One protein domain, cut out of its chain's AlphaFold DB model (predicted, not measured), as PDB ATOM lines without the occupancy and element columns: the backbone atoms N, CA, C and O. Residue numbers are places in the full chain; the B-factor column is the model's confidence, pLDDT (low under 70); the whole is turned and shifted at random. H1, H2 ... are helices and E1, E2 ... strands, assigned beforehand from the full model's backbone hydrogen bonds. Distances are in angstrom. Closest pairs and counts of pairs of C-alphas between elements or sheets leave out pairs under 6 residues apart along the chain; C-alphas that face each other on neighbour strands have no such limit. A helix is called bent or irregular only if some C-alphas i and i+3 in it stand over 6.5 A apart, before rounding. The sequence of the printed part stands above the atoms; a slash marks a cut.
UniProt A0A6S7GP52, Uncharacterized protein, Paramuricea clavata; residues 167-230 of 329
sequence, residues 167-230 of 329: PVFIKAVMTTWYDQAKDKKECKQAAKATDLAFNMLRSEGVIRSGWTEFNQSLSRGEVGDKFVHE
ATOM      1  N   PRO A 167     -18.403 -10.838  27.093       65.12
ATOM      2  CA  PRO A 167     -19.550 -11.208  26.276       65.12
ATOM      3  C   PRO A 167     -20.527 -12.046  27.099       65.12
ATOM      4  O   PRO A 167     -20.170 -13.127  27.568       65.12
ATOM      5  N   VAL A 168     -21.759 -11.572  27.263       65.06
ATOM      6  CA  VAL A 168     -22.835 -12.387  27.831       65.06
ATOM      7  C   VAL A 168     -23.916 -12.522  26.778       65.06
ATOM      8  O   VAL A 168     -24.546 -11.541  26.379       65.06
ATOM      9  N   PHE A 169     -24.141 -13.753  26.324       65.06
ATOM     10  CA  PHE A 169     -25.312 -14.068  25.523       65.06
ATOM     11  C   PHE A 169     -26.556 -13.858  26.388       65.06
ATOM     12  O   PHE A 169     -26.801 -14.601  27.332       65.06
ATOM     13  N   ILE A 170     -27.335 -12.820  26.076       66.06
ATOM     14  CA  ILE A 170     -28.565 -12.485  26.816       66.06
ATOM     15  C   ILE A 170     -29.611 -13.600  26.648       66.06
ATOM     16  O   ILE A 170     -30.428 -13.837  27.533       66.06
ATOM     17  N   LYS A 171     -29.585 -14.290  25.504       72.81
ATOM     18  CA  LYS A 171     -30.429 -15.442  25.172       72.81
ATOM     19  C   LYS A 171     -29.624 -16.424  24.323       72.81
ATOM     20  O   LYS A 171     -28.622 -16.033  23.723       72.81
ATOM     21  N   ALA A 172     -30.081 -17.675  24.249       73.88
ATOM     22  CA  ALA A 172     -29.529 -18.652  23.316       73.88
ATOM     23  C   ALA A 172     -29.520 -18.073  21.891       73.88
ATOM     24  O   ALA A 172     -30.492 -17.436  21.470       73.88
ATOM     25  N   VAL A 173     -28.419 -18.278  21.164       68.88
ATOM     26  CA  VAL A 173     -28.316 -17.868  19.760       68.88
ATOM     27  C   VAL A 173     -29.343 -18.676  18.978       68.88
ATOM     28  O   VAL A 173     -29.155 -19.864  18.737       68.88
ATOM     29  N   MET A 174     -30.457 -18.049  18.614       64.81
ATOM     30  CA  MET A 174     -31.452 -18.714  17.782       64.81
ATOM     31  C   MET A 174     -30.887 -18.830  16.372       64.81
ATOM     32  O   MET A 174     -30.703 -17.819  15.723       64.81
ATOM     33  N   THR A 175     -30.625 -20.017  15.839       64.50
ATOM     34  CA  THR A 175     -30.183 -20.135  14.433       64.50
ATOM     35  C   THR A 175     -31.261 -19.693  13.443       64.50
ATOM     36  O   THR A 175     -30.956 -19.427  12.290       64.50
ATOM     37  N   THR A 176     -32.500 -19.490  13.896       61.53
ATOM     38  CA  THR A 176     -33.628 -19.068  13.061       61.53
ATOM     39  C   THR A 176     -33.495 -17.665  12.457       61.53
ATOM     40  O   THR A 176     -34.146 -17.387  11.460       61.53
ATOM     41  N   TRP A 177     -32.659 -16.761  12.995       55.91
ATOM     42  CA  TRP A 177     -32.344 -15.497  12.295       55.91
ATOM     43  C   TRP A 177     -31.332 -15.706  11.156       55.91
ATOM     44  O   TRP A 177     -31.302 -14.916  10.207       55.91
ATOM     45  N   TYR A 178     -30.514 -16.761  11.258       52.62
ATOM     46  CA  TYR A 178     -29.600 -17.227  10.216       52.62
ATOM     47  C   TYR A 178     -30.331 -18.077   9.166       52.62
ATOM     48  O   TYR A 178     -30.019 -17.971   7.978       52.62
ATOM     49  N   ASP A 179     -31.372 -18.811   9.575       57.88
ATOM     50  CA  ASP A 179     -32.430 -19.333   8.702       57.88
ATOM     51  C   ASP A 179     -33.279 -18.158   8.217       57.88
ATOM     52  O   ASP A 179     -34.413 -17.940   8.634       57.88
ATOM     53  N   GLN A 180     -32.658 -17.327   7.383       52.81
ATOM     54  CA  GLN A 180     -33.197 -16.075   6.881       52.81
ATOM     55  C   GLN A 180     -34.674 -16.248   6.527       52.81
ATOM     56  O   GLN A 180     -35.012 -17.057   5.658       52.81
ATOM     57  N   ALA A 181     -35.530 -15.496   7.228       50.22
ATOM     58  CA  ALA A 181     -36.964 -15.453   6.984       50.22
ATOM     59  C   ALA A 181     -37.226 -15.424   5.474       50.22
ATOM     60  O   ALA A 181     -36.531 -14.709   4.742       50.22
ATOM     61  N   LYS A 182     -38.210 -16.207   5.017       52.78
ATOM     62  CA  LYS A 182     -38.566 -16.376   3.597       52.78
ATOM     63  C   LYS A 182     -38.708 -15.040   2.841       52.78
ATOM     64  O   LYS A 182     -38.475 -15.021   1.637       52.78
ATOM     65  N   ASP A 183     -38.960 -13.944   3.556       54.22
ATOM     66  CA  ASP A 183     -39.125 -12.579   3.047       54.22
ATOM     67  C   ASP A 183     -37.808 -11.837   2.720       54.22
ATOM     68  O   ASP A 183     -37.814 -10.885   1.949       54.22
ATOM     69  N   LYS A 184     -36.641 -12.266   3.231       54.66
ATOM     70  CA  LYS A 184     -35.323 -11.658   2.906       54.66
ATOM     71  C   LYS A 184     -34.637 -12.290   1.686       54.66
ATOM     72  O   LYS A 184     -33.460 -12.023   1.420       54.66
ATOM     73  N   LYS A 185     -35.346 -13.154   0.954       59.59
ATOM     74  CA  LYS A 185     -34.803 -13.888  -0.195       59.59
ATOM     75  C   LYS A 185     -34.436 -12.944  -1.338       59.59
ATOM     76  O   LYS A 185     -33.370 -13.123  -1.914       59.59
ATOM     77  N   GLU A 186     -35.240 -11.911  -1.587       66.00
ATOM     78  CA  GLU A 186     -35.078 -11.008  -2.734       66.00
ATOM     79  C   GLU A 186     -33.811 -10.155  -2.652       66.00
ATOM     80  O   GLU A 186     -32.981 -10.244  -3.547       66.00
ATOM     81  N   CYS A 187     -33.572  -9.413  -1.562       66.94
ATOM     82  CA  CYS A 187     -32.363  -8.584  -1.444       66.94
ATOM     83  C   CYS A 187     -31.072  -9.416  -1.501       66.94
ATOM     84  O   CYS A 187     -30.083  -9.003  -2.099       66.94
ATOM     85  N   LYS A 188     -31.075 -10.617  -0.904       69.81
ATOM     86  CA  LYS A 188     -29.935 -11.539  -0.979       69.81
ATOM     87  C   LYS A 188     -29.763 -12.117  -2.378       69.81
ATOM     88  O   LYS A 188     -28.632 -12.271  -2.826       69.81
ATOM     89  N   GLN A 189     -30.854 -12.499  -3.035       76.62
ATOM     90  CA  GLN A 189     -30.817 -12.989  -4.409       76.62
ATOM     91  C   GLN A 189     -30.322 -11.899  -5.350       76.62
ATOM     92  O   GLN A 189     -29.464 -12.193  -6.167       76.62
ATOM     93  N   ALA A 190     -30.779 -10.659  -5.174       79.75
ATOM     94  CA  ALA A 190     -30.312  -9.501  -5.918       79.75
ATOM     95  C   ALA A 190     -28.814  -9.271  -5.693       79.75
ATOM     96  O   ALA A 190     -28.069  -9.259  -6.659       79.75
ATOM     97  N   ALA A 191     -28.346  -9.209  -4.441       80.00
ATOM     98  CA  ALA A 191     -26.918  -9.058  -4.147       80.00
ATOM     99  C   ALA A 191     -26.075 -10.188  -4.766       80.00
ATOM    100  O   ALA A 191     -25.106  -9.921  -5.466       80.00
ATOM    101  N   LYS A 192     -26.497 -11.450  -4.602       82.62
ATOM    102  CA  LYS A 192     -25.822 -12.604  -5.217       82.62
ATOM    103  C   LYS A 192     -25.835 -12.557  -6.742       82.62
ATOM    104  O   LYS A 192     -24.855 -12.956  -7.360       82.62
ATOM    105  N   ALA A 193     -26.943 -12.138  -7.343       85.88
ATOM    106  CA  ALA A 193     -27.062 -12.000  -8.786       85.88
ATOM    107  C   ALA A 193     -26.133 -10.896  -9.296       85.88
ATOM    108  O   ALA A 193     -25.450 -11.107 -10.290       85.88
ATOM    109  N   THR A 194     -26.039  -9.773  -8.582       86.94
ATOM    110  CA  THR A 194     -25.106  -8.682  -8.878       86.94
ATOM    111  C   THR A 194     -23.650  -9.139  -8.769       86.94
ATOM    112  O   THR A 194     -22.877  -8.911  -9.699       86.94
ATOM    113  N   ASP A 195     -23.283  -9.837  -7.688       88.06
ATOM    114  CA  ASP A 195     -21.942 -10.412  -7.505       88.06
ATOM    115  C   ASP A 195     -21.605 -11.399  -8.634       88.06
ATOM    116  O   ASP A 195     -20.508 -11.383  -9.198       88.06
ATOM    117  N   LEU A 196     -22.553 -12.275  -8.983       90.44
ATOM    118  CA  LEU A 196     -22.379 -13.264 -10.045       90.44
ATOM    119  C   LEU A 196     -22.233 -12.595 -11.413       90.44
ATOM    120  O   LEU A 196     -21.318 -12.943 -12.157       90.44
ATOM    121  N   ALA A 197     -23.086 -11.616 -11.719       90.06
ATOM    122  CA  ALA A 197     -23.035 -10.853 -12.958       90.06
ATOM    123  C   ALA A 197     -21.691 -10.134 -13.105       90.06
ATOM    124  O   ALA A 197     -21.061 -10.234 -14.153       90.06
ATOM    125  N   PHE A 198     -21.199  -9.485 -12.047       91.31
ATOM    126  CA  PHE A 198     -19.869  -8.878 -12.054       91.31
ATOM    127  C   PHE A 198     -18.769  -9.887 -12.372       91.31
ATOM    128  O   PHE A 198     -17.938  -9.634 -13.243       91.31
ATOM    129  N   ASN A 199     -18.764 -11.034 -11.687       91.56
ATOM    130  CA  ASN A 199     -17.740 -12.056 -11.888       91.56
ATOM    131  C   ASN A 199     -17.779 -12.625 -13.313       91.56
ATOM    132  O   ASN A 199     -16.727 -12.757 -13.936       91.56
ATOM    133  N   MET A 200     -18.973 -12.901 -13.849       92.94
ATOM    134  CA  MET A 200     -19.158 -13.393 -15.218       92.94
ATOM    135  C   MET A 200     -18.690 -12.365 -16.251       92.94
ATOM    136  O   MET A 200     -17.786 -12.660 -17.032       92.94
ATOM    137  N   LEU A 201     -19.207 -11.133 -16.186       91.25
ATOM    138  CA  LEU A 201     -18.847 -10.049 -17.107       91.25
ATOM    139  C   LEU A 201     -17.344  -9.748 -17.082       91.25
ATOM    140  O   LEU A 201     -16.751  -9.432 -18.114       91.25
ATOM    141  N   ARG A 202     -16.709  -9.843 -15.910       90.00
ATOM    142  CA  ARG A 202     -15.263  -9.654 -15.772       90.00
ATOM    143  C   ARG A 202     -14.478 -10.840 -16.334       90.00
ATOM    144  O   ARG A 202     -13.461 -10.618 -16.985       90.00
ATOM    145  N   SER A 203     -14.938 -12.074 -16.112       91.06
ATOM    146  CA  SER A 203     -14.293 -13.285 -16.647       91.06
ATOM    147  C   SER A 203     -14.329 -13.350 -18.176       91.06
ATOM    148  O   SER A 203     -13.364 -13.786 -18.794       91.06
ATOM    149  N   GLU A 204     -15.400 -12.834 -18.782       91.81
ATOM    150  CA  GLU A 204     -15.563 -12.723 -20.234       91.81
ATOM    151  C   GLU A 204     -14.866 -11.479 -20.817       91.81
ATOM    152  O   GLU A 204     -14.866 -11.270 -22.028       91.81
ATOM    153  N   GLY A 205     -14.270 -10.630 -19.973       89.94
ATOM    154  CA  GLY A 205     -13.595  -9.401 -20.395       89.94
ATOM    155  C   GLY A 205     -14.535  -8.289 -20.877       89.94
ATOM    156  O   GLY A 205     -14.052  -7.288 -21.409       89.94
ATOM    157  N   VAL A 206     -15.850  -8.437 -20.673       90.62
ATOM    158  CA  VAL A 206     -16.884  -7.450 -21.034       90.62
ATOM    159  C   VAL A 206     -16.719  -6.171 -20.216       90.62
ATOM    160  O   VAL A 206     -16.853  -5.070 -20.747       90.62
ATOM    161  N   ILE A 207     -16.380  -6.305 -18.931       87.88
ATOM    162  CA  ILE A 207     -16.052  -5.176 -18.056       87.88
ATOM    163  C   ILE A 207     -14.611  -5.278 -17.553       87.88
ATOM    164  O   ILE A 207     -14.114  -6.357 -17.232       87.88
ATOM    165  N   ARG A 208     -13.949  -4.125 -17.439       87.75
ATOM    166  CA  ARG A 208     -12.612  -3.993 -16.828       87.75
ATOM    167  C   ARG A 208     -12.639  -3.282 -15.474       87.75
ATOM    168  O   ARG A 208     -11.637  -3.280 -14.762       87.75
ATOM    169  N   SER A 209     -13.783  -2.699 -15.125       83.75
ATOM    170  CA  SER A 209     -13.988  -1.905 -13.919       83.75
ATOM    171  C   SER A 209     -13.816  -2.726 -12.640       83.75
ATOM    172  O   SER A 209     -14.067  -3.936 -12.591       83.75
ATOM    173  N   GLY A 210     -13.406  -2.055 -11.565       84.62
ATOM    174  CA  GLY A 210     -13.436  -2.625 -10.217       84.62
ATOM    175  C   GLY A 210     -14.867  -2.882  -9.730       84.62
ATOM    176  O   GLY A 210     -15.830  -2.354 -10.285       84.62
ATOM    177  N   TRP A 211     -15.011  -3.665  -8.657       80.50
ATOM    178  CA  TRP A 211     -16.312  -3.941  -8.026       80.50
ATOM    179  C   TRP A 211     -17.070  -2.658  -7.650       80.50
ATOM    180  O   TRP A 211     -18.270  -2.540  -7.895       80.50
ATOM    181  N   THR A 212     -16.363  -1.670  -7.101       79.25
ATOM    182  CA  THR A 212     -16.944  -0.384  -6.694       79.25
ATOM    183  C   THR A 212     -17.528   0.384  -7.875       79.25
ATOM    184  O   THR A 212     -18.674   0.816  -7.825       79.25
ATOM    185  N   GLU A 213     -16.762   0.513  -8.956       79.94
ATOM    186  CA  GLU A 213     -17.184   1.225 -10.165       79.94
ATOM    187  C   GLU A 213     -18.353   0.509 -10.862       79.94
ATOM    188  O   GLU A 213     -19.293   1.154 -11.323       79.94
ATOM    189  N   PHE A 214     -18.356  -0.828 -10.851       84.81
ATOM    190  CA  PHE A 214     -19.491  -1.622 -11.321       84.81
ATOM    191  C   PHE A 214     -20.767  -1.353 -10.504       84.81
ATOM    192  O   PHE A 214     -21.832  -1.119 -11.064       84.81
ATOM    193  N   ASN A 215     -20.685  -1.306  -9.174       81.88
ATOM    194  CA  ASN A 215     -21.858  -0.980  -8.356       81.88
ATOM    195  C   ASN A 215     -22.296   0.480  -8.514       81.88
ATOM    196  O   ASN A 215     -23.492   0.774  -8.447       81.88
ATOM    197  N   GLN A 216     -21.357   1.395  -8.762       77.94
ATOM    198  CA  GLN A 216     -21.658   2.790  -9.074       77.94
ATOM    199  C   GLN A 216     -22.429   2.928 -10.394       77.94
ATOM    200  O   GLN A 216     -23.299   3.791 -10.505       77.94
ATOM    201  N   SER A 217     -22.140   2.098 -11.403       77.81
ATOM    202  CA  SER A 217     -22.887   2.115 -12.665       77.81
ATOM    203  C   SER A 217     -24.292   1.525 -12.520       77.81
ATOM    204  O   SER A 217     -25.230   2.067 -13.095       77.81
ATOM    205  N   LEU A 218     -24.466   0.491 -11.693       75.19
ATOM    206  CA  LEU A 218     -25.776  -0.113 -11.416       75.19
ATOM    207  C   LEU A 218     -26.689   0.753 -10.548       75.19
ATOM    208  O   LEU A 218     -27.909   0.636 -10.611       75.19
ATOM    209  N   SER A 219     -26.115   1.626  -9.722       67.56
ATOM    210  CA  SER A 219     -26.886   2.563  -8.897       67.56
ATOM    211  C   SER A 219     -27.409   3.773  -9.682       67.56
ATOM    212  O   SER A 219     -28.055   4.646  -9.100       67.56
ATOM    213  N   ARG A 220     -27.180   3.813 -11.002       63.31
ATOM    214  CA  ARG A 220     -27.772   4.774 -11.936       63.31
ATOM    215  C   ARG A 220     -29.178   4.292 -12.309       63.31
ATOM    216  O   ARG A 220     -29.320   3.290 -12.998       63.31
ATOM    217  N   GLY A 221     -30.210   4.983 -11.831       54.62
ATOM    218  CA  GLY A 221     -31.585   4.751 -12.277       54.62
ATOM    219  C   GLY A 221     -31.920   5.590 -13.512       54.62
ATOM    220  O   GLY A 221     -31.490   6.740 -13.611       54.62
ATOM    221  N   GLU A 222     -32.713   5.035 -14.428       49.09
ATOM    222  CA  GLU A 222     -33.396   5.797 -15.480       49.09
ATOM    223  C   GLU A 222     -34.783   6.220 -14.969       49.09
ATOM    224  O   GLU A 222     -35.609   5.375 -14.620       49.09
ATOM    225  N   VAL A 223     -35.052   7.528 -14.913       46.81
ATOM    226  CA  VAL A 223     -36.402   8.079 -14.706       46.81
ATOM    227  C   VAL A 223     -36.678   9.061 -15.849       46.81
ATOM    228  O   VAL A 223     -36.356  10.246 -15.764       46.81
ATOM    229  N   GLY A 224     -37.252   8.559 -16.946       58.72
ATOM    230  CA  GLY A 224     -37.427   9.324 -18.193       58.72
ATOM    231  C   GLY A 224     -36.090   9.658 -18.878       58.72
ATOM    232  O   GLY A 224     -35.122   8.925 -18.715       58.72
ATOM    233  N   ASP A 225     -36.013  10.787 -19.595       41.53
ATOM    234  CA  ASP A 225     -34.796  11.270 -20.292       41.53
ATOM    235  C   ASP A 225     -33.735  11.898 -19.358       41.53
ATOM    236  O   ASP A 225     -32.768  12.513 -19.816       41.53
ATOM    237  N   LYS A 226     -33.905  11.807 -18.030       45.31
ATOM    238  CA  LYS A 226     -32.961  12.369 -17.054       45.31
ATOM    239  C   LYS A 226     -32.409  11.283 -16.141       45.31
ATOM    240  O   LYS A 226     -33.139  10.616 -15.413       45.31
ATOM    241  N   PHE A 227     -31.085  11.171 -16.136       48.62
ATOM    242  CA  PHE A 227     -30.339  10.397 -15.153       48.62
ATOM    243  C   PHE A 227     -30.504  11.056 -13.775       48.62
ATOM    244  O   PHE A 227     -29.974  12.141 -13.540       48.62
ATOM    245  N   VAL A 228     -31.265  10.436 -12.868       52.22
ATOM    246  CA  VAL A 228     -31.429  10.931 -11.492       52.22
ATOM    247  C   VAL A 228     -30.573  10.070 -10.572       52.22
ATOM    248  O   VAL A 228     -30.896   8.918 -10.288       52.22
ATOM    249  N   HIS A 229     -29.449  10.623 -10.120       56.66
ATOM    250  CA  HIS A 229     -28.591   9.983  -9.129       56.66
ATOM    251  C   HIS A 229     -29.062  10.351  -7.719       56.66
ATOM    252  O   HIS A 229     -29.070  11.525  -7.354       56.66
ATOM    253  N   GLU A 230     -29.366   9.360  -6.881       64.19
ATOM    254  CA  GLU A 230     -29.249   9.564  -5.436       64.19
ATOM    255  C   GLU A 230     -27.767   9.486  -5.068       64.19
ATOM    256  O   GLU A 230     -27.213   8.401  -4.877       64.19
TER     257      GLU A 230
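What this domain is: This is residues 167 to 230 of the 329 residues of an uncharacterized protein of Paramuricea clavata (UniProt A0A6S7GP52). One long, kinked helix, H1, extends a thin free tail, residues 167 to 179; beyond the other end of H1 the backbone folds back through residues 204 to 210 into a short helix, H2, and then a tiny two-strand hairpin, E1 and E2. The tail, residues 181 to 187, of which 182 to 187 belong to H1, and residues 222 to 227 in the hairpin stick out from a smaller body, in which H2 comes near H1 with Trp 211, its first residue, beside Phe 198 and runs at a steep angle to it. The printed part has 64 residues with two named helices and two named strands, in the order H1, H2, E1, E2; the sheet E1 - E2 is antiparallel, and the class is mostly helix. The whole is extended, with a radius of gyration of the C-alphas of 17.9 A, and elongated, spanning 51 by 31 by 26 A.

Where its parts are: Residues 167 to 181 hold no named element, and their C-alphas lie 16 to 32 A from the mean of all C-alphas. H1 is residues 182 to 203, 31.8 A from its first C-alpha at (-38.566, -16.376, 3.597) to its last at (-14.293, -13.285, -16.647). It is irregular, with C-alphas 183 and 186 standing 7.2 A apart, and has a kink of 26 degrees near residue 189. H2 is residues 211 to 218, 10.8 A long. E1 is residues 221 to 223, 6.3 A long, and E2 is residues 226 to 228, 5.9 A long, ending with C-alpha 228 at (-31.429, 10.931, -11.492).

How they stand to each other: H1 and H2 are close but not clearly touching, with 2 pairs of C-alphas within 8 A; the closest C-alphas are those of Phe 198 and Trp 211, 7.3 A apart. They run opposite ways at a steep tilt of 69 degrees, only just short of about perpendicular. E1 and E2 form a hairpin, with 133 degrees between their directions. The C-alphas of Glu 222 and Phe 227 face each other at 5.5 A, but no backbone N and O across the pair are within hydrogen-bond range. H1 is apart from E1 and from E2, and H2 is apart from E2. In H2 every O i to N i+4 pair is within hydrogen-bond range; in H1, 15 of 18 are.

The domain as a whole: The C-alphas farthest apart, those of Val 168 and Asp 225, are 54.9 A from each other. Without the stretches that stand free, the body has 38 residues and spans 31 by 29 by 13 A. The printed part has no cut. The links H2 to E1 and E1 to E2 are tight, the link H1 to H2 is short, and no link is long. The mean pLDDT of the printed part is 71.4; residues 167 to 170, 173 to 188 and 219 to 230 are under 70 in this predicted model.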